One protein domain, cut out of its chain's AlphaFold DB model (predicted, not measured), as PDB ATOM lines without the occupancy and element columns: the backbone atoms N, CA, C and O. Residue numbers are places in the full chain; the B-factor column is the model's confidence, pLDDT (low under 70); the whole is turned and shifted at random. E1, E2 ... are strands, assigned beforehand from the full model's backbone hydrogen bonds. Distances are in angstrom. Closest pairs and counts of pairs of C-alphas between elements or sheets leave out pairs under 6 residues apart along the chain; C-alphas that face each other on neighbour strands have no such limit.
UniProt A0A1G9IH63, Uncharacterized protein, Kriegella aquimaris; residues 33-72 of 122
ATOM      1  N   THR A  33      -0.125  19.790 -39.833       95.88
ATOM      2  CA  THR A  33      -0.793  19.948 -41.137       95.88
ATOM      3  C   THR A  33      -2.100  20.727 -40.990       95.88
ATOM      4  O   THR A  33      -2.638  20.830 -39.894       95.88
ATOM      5  N   HIS A  34      -2.632  21.218 -42.111       96.75
ATOM      6  CA  HIS A  34      -3.944  21.868 -42.173       96.75
ATOM      7  C   HIS A  34      -5.081  20.864 -42.415       96.75
ATOM      8  O   HIS A  34      -6.184  21.060 -41.920       96.75
ATOM      9  N   ASP A  35      -4.820  19.781 -43.159       97.31
ATOM     10  CA  ASP A  35      -5.849  18.867 -43.666       97.31
ATOM     11  C   ASP A  35      -5.632  17.422 -43.193       97.31
ATOM     12  O   ASP A  35      -4.554  16.853 -43.386       97.31
ATOM     13  N   ILE A  36      -6.709  16.772 -42.748       97.81
ATOM     14  CA  ILE A  36      -6.834  15.308 -42.694       97.81
ATOM     15  C   ILE A  36      -7.881  14.878 -43.725       97.81
ATOM     16  O   ILE A  36      -8.998  15.401 -43.748       97.81
ATOM     17  N   LYS A  37      -7.541  13.915 -44.592       97.12
ATOM     18  CA  LYS A  37      -8.404  13.462 -45.698       97.12
ATOM     19  C   LYS A  37      -8.816  11.999 -45.533       97.12
ATOM     20  O   LYS A  37      -7.962  11.147 -45.321       97.12
ATOM     21  N   LEU A  38     -10.112  11.710 -45.683       95.38
ATOM     22  CA  LEU A  38     -10.661  10.352 -45.733       95.38
ATOM     23  C   LEU A  38     -11.148  10.068 -47.149       95.38
ATOM     24  O   LEU A  38     -12.224  10.493 -47.566       95.38
ATOM     25  N   ASP A  39     -10.327   9.357 -47.910       95.38
ATOM     26  CA  ASP A  39     -10.542   9.232 -49.337       95.38
ATOM     27  C   ASP A  39     -10.476   7.780 -49.803       95.38
ATOM     28  O   ASP A  39      -9.455   7.105 -49.695       95.38
ATOM     29  N   ASN A  40     -11.594   7.303 -50.340       93.75
ATOM     30  CA  ASN A  40     -11.690   5.999 -50.965       93.75
ATOM     31  C   ASN A  40     -12.458   6.143 -52.277       93.75
ATOM     32  O   ASN A  40     -13.641   6.485 -52.264       93.75
ATOM     33  N   ALA A  41     -11.800   5.852 -53.402       91.50
ATOM     34  CA  ALA A  41     -12.382   6.004 -54.735       91.50
ATOM     35  C   ALA A  41     -13.726   5.269 -54.893       91.50
ATOM     36  O   ALA A  41     -14.651   5.823 -55.476       91.50
ATOM     37  N   GLY A  42     -13.871   4.079 -54.297       93.94
ATOM     38  CA  GLY A  42     -15.107   3.286 -54.334       93.94
ATOM     39  C   GLY A  42     -16.253   3.835 -53.475       93.94
ATOM     40  O   GLY A  42     -17.357   3.299 -53.515       93.94
ATOM     41  N   ARG A  43     -16.015   4.887 -52.684       93.06
ATOM     42  CA  ARG A  43     -17.021   5.569 -51.848       93.06
ATOM     43  C   ARG A  43     -17.279   7.014 -52.276       93.06
ATOM     44  O   ARG A  43     -18.075   7.697 -51.639       93.06
ATOM     45  N   ARG A  44     -16.617   7.501 -53.330       92.38
ATOM     46  CA  ARG A  44     -16.821   8.863 -53.832       92.38
ATOM     47  C   ARG A  44     -18.134   8.965 -54.601       92.38
ATOM     48  O   ARG A  44     -18.416   8.152 -55.474       92.38
ATOM     49  N   THR A  45     -18.863  10.046 -54.367       86.56
ATOM     50  CA  THR A  45     -19.939  10.523 -55.239       86.56
ATOM     51  C   THR A  45     -19.473  11.826 -55.896       86.56
ATOM     52  O   THR A  45     -19.750  12.921 -55.421       86.56
ATOM     53  N   GLY A  46     -18.661  11.705 -56.952       84.25
ATOM     54  CA  GLY A  46     -18.096  12.840 -57.697       84.25
ATOM     55  C   GLY A  46     -16.589  13.050 -57.508       84.25
ATOM     56  O   GLY A  46     -15.889  12.235 -56.902       84.25
ATOM     57  N   SER A  47     -16.080  14.155 -58.053       86.19
ATOM     58  CA  SER A  47     -14.676  14.580 -57.986       86.19
ATOM     59  C   SER A  47     -14.435  15.589 -56.851       86.19
ATOM     60  O   SER A  47     -15.348  15.905 -56.087       86.19
ATOM     61  N   GLY A  48     -13.195  16.063 -56.703       89.12
ATOM     62  CA  GLY A  48     -12.834  17.136 -55.772       89.12
ATOM     63  C   GLY A  48     -12.035  16.687 -54.549       89.12
ATOM     64  O   GLY A  48     -11.658  15.522 -54.413       89.12
ATOM     65  N   HIS A  49     -11.754  17.653 -53.675       92.81
ATOM     66  CA  HIS A  49     -11.036  17.434 -52.423       92.81
ATOM     67  C   HIS A  49     -11.876  16.619 -51.425       92.81
ATOM     68  O   HIS A  49     -13.097  16.534 -51.539       92.81
ATOM     69  N   ARG A  50     -11.203  15.981 -50.459       95.12
ATOM     70  CA  ARG A  50     -11.810  15.130 -49.419       95.12
ATOM     71  C   ARG A  50     -11.334  15.530 -48.027       95.12
ATOM     72  O   ARG A  50     -10.929  14.680 -47.239       95.12
ATOM     73  N   ARG A  51     -11.311  16.828 -47.727       97.12
ATOM     74  CA  ARG A  51     -10.840  17.334 -46.430       97.12
ATOM     75  C   ARG A  51     -11.879  17.064 -45.344       97.12
ATOM     76  O   ARG A  51     -12.932  17.694 -45.307       97.12
ATOM     77  N   ALA A  52     -11.610  16.044 -44.529       97.12
ATOM     78  CA  ALA A  52     -12.509  15.566 -43.482       97.12
ATOM     79  C   ALA A  52     -12.465  16.489 -42.269       97.12
ATOM     80  O   ALA A  52     -13.510  16.970 -41.841       97.12
ATOM     81  N   LEU A  53     -11.255  16.732 -41.762       97.88
ATOM     82  CA  LEU A  53     -10.967  17.620 -40.643       97.88
ATOM     83  C   LEU A  53      -9.957  18.654 -41.125       97.88
ATOM     84  O   LEU A  53      -8.944  18.276 -41.722       97.88
ATOM     85  N   VAL A  54     -10.258  19.928 -40.905       98.12
ATOM     86  CA  VAL A  54      -9.416  21.048 -41.333       98.12
ATOM     87  C   VAL A  54      -9.214  22.011 -40.182       98.12
ATOM     88  O   VAL A  54     -10.192  22.427 -39.564       98.12
ATOM     89  N   HIS A  55      -7.956  22.375 -39.937       97.81
ATOM     90  CA  HIS A  55      -7.611  23.589 -39.204       97.81
ATOM     91  C   HIS A  55      -7.720  24.757 -40.184       97.81
ATOM     92  O   HIS A  55      -6.900  24.903 -41.092       97.81
ATOM     93  N   ASP A  56      -8.815  25.503 -40.083       94.94
ATOM     94  CA  ASP A  56      -9.187  26.505 -41.073       94.94
ATOM     95  C   ASP A  56      -8.536  27.879 -40.848       94.94
ATOM     96  O   ASP A  56      -7.812  28.131 -39.887       94.94
ATOM     97  N   HIS A  57      -8.804  28.798 -41.777       95.19
ATOM     98  CA  HIS A  57      -8.249  30.150 -41.774       95.19
ATOM     99  C   HIS A  57      -8.728  31.045 -40.619       95.19
ATOM    100  O   HIS A  57      -8.162  32.118 -40.430       95.19
ATOM    101  N   GLN A  58      -9.764  30.644 -39.881       94.38
ATOM    102  CA  GLN A  58     -10.277  31.347 -38.704       94.38
ATOM    103  C   GLN A  58      -9.771  30.720 -37.400       94.38
ATOM    104  O   GLN A  58     -10.320  31.018 -36.344       94.38
ATOM    105  N   ASP A  59      -8.738  29.871 -37.473       95.50
ATOM    106  CA  ASP A  59      -8.254  29.071 -36.344       95.50
ATOM    107  C   ASP A  59      -9.316  28.073 -35.830       95.50
ATOM    108  O   ASP A  59      -9.295  27.635 -34.682       95.50
ATOM    109  N   GLY A  60     -10.275  27.709 -36.688       94.38
ATOM    110  CA  GLY A  60     -11.360  26.787 -36.379       94.38
ATOM    111  C   GLY A  60     -11.036  25.339 -36.742       94.38
ATOM    112  O   GLY A  60     -10.271  25.054 -37.666       94.38
ATOM    113  N   LEU A  61     -11.668  24.399 -36.033       96.25
ATOM    114  CA  LEU A  61     -11.774  23.011 -36.478       96.25
ATOM    115  C   LEU A  61     -13.048  22.862 -37.307       96.25
ATOM    116  O   LEU A  61     -14.151  22.801 -36.762       96.25
ATOM    117  N   THR A  62     -12.891  22.725 -38.618       96.38
ATOM    118  CA  THR A  62     -14.021  22.483 -39.511       96.38
ATOM    119  C   THR A  62     -14.095  21.015 -39.932       96.38
ATOM    120  O   THR A  62     -13.126  20.423 -40.418       96.38
ATOM    121  N   ILE A  63     -15.292  20.438 -39.808       97.38
ATOM    122  CA  ILE A  63     -15.640  19.120 -40.348       97.38
ATOM    123  C   ILE A  63     -16.280  19.314 -41.724       97.38
ATOM    124  O   ILE A  63     -17.231  20.080 -41.851       97.38
ATOM    125  N   ASN A  64     -15.800  18.587 -42.738       96.94
ATOM    126  CA  ASN A  64     -16.282  18.693 -44.122       96.94
ATOM    127  C   ASN A  64     -16.135  20.119 -44.708       96.94
ATOM    128  O   ASN A  64     -17.101  20.718 -45.182       96.94
ATOM    129  N   TYR A  65     -14.907  20.647 -44.679       95.56
ATOM    130  CA  TYR A  65     -14.568  22.069 -44.858       95.56
ATOM    131  C   TYR A  65     -15.327  22.852 -45.933       95.56
ATOM    132  O   TYR A  65     -15.923  23.879 -45.637       95.56
ATOM    133  N   ASN A  66     -15.322  22.378 -47.177       94.44
ATOM    134  CA  ASN A  66     -15.964  23.075 -48.296       94.44
ATOM    135  C   ASN A  66     -17.121  22.257 -48.891       94.44
ATOM    136  O   ASN A  66     -17.342  22.264 -50.101       94.44
ATOM    137  N   GLY A  67     -17.803  21.451 -48.068       94.50
ATOM    138  CA  GLY A  67     -18.720  20.433 -48.591       94.50
ATOM    139  C   GLY A  67     -17.993  19.378 -49.438       94.50
ATOM    140  O   GLY A  67     -18.587  18.764 -50.322       94.50
ATOM    141  N   ASP A  68     -16.699  19.174 -49.161       96.19
ATOM    142  CA  ASP A  68     -15.796  18.220 -49.818       96.19
ATOM    143  C   ASP A  68     -16.335  16.774 -49.789       96.19
ATOM    144  O   ASP A  68     -15.942  15.939 -50.604       96.19
ATOM    145  N   TYR A  69     -17.257  16.474 -48.875       95.56
ATOM    146  CA  TYR A  69     -18.114  15.295 -48.853       95.56
ATOM    147  C   TYR A  69     -19.534  15.727 -49.249       95.56
ATOM    148  O   TYR A  69     -20.277  16.215 -48.392       95.56
ATOM    149  N   PRO A  70     -19.955  15.523 -50.516       92.56
ATOM    150  CA  PRO A  70     -21.274  15.950 -50.997       92.56
ATOM    151  C   PRO A  70     -22.449  15.292 -50.265       92.56
ATOM    152  O   PRO A  70     -23.540  15.846 -50.215       92.56
ATOM    153  N   GLY A  71     -22.228  14.116 -49.667       92.31
ATOM    154  CA  GLY A  71     -23.203  13.450 -48.796       92.31
ATOM    155  C   GLY A  71     -23.375  14.108 -47.420       92.31
ATOM    156  O   GLY A  71     -24.201  13.655 -46.632       92.31
ATOM    157  N   GLY A  72     -22.607  15.158 -47.120       93.69
ATOM    158  CA  GLY A  72     -22.655  15.882 -45.858       93.69
ATOM    159  C   GLY A  72     -21.971  15.155 -44.700       93.69
ATOM    160  O   GLY A  72     -21.168  14.240 -44.882       93.69
TER     161      GLY A  72
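Overview. This is residues 33 to 72 of the 122 residues of an uncharacterized protein of Kriegella aquimaris (UniProt A0A1G9IH63). Little of this domain is regular structure: it is a small sheet of three short strands side by side, with E2 in the middle, a wide loop of residues 38 to 50 making one end of the long axis and the E2 to E3 turn the other. The 40 printed residues hold no named helix; E1, E2 and E3, with 11 residues, form an antiparallel meander, each strand the antiparallel neighbour of the one before, in an all-strand class. It is only just compact, close to loose, with radius of gyration of the C-alphas 10.3 A and spans of 32 by 17 by 12 A.

Arrangement. Begin at inner strand E2, residues 51 to 55. Edge strand E1, residues 35 to 37, is antiparallel to it at 165 degrees; look for N 36 and O 53, 2.9 A apart. Edge strand E3, residues 61 to 63, is antiparallel to E2 at 167 degrees, with N 62 and O 54 2.9 A apart. Both pairs are hairpins; E1 and E3 are apart.

Along the chain. Find C-alpha 35 at (-5.849, 18.867, -43.666), where E1 begins its 6.3 A. E2 runs 10.1 A; E3 runs 6.7 A to C-alpha 63 at (-15.640, 19.120, -40.348).

Size, cuts and confidence. The C-alphas farthest apart, Gly 42 and Gln 58, are 32.5 A apart. E1 to E2 is a long link, E2 to E3 tight. The printed part has no cut, and no printed residue is under 70 in pLDDT.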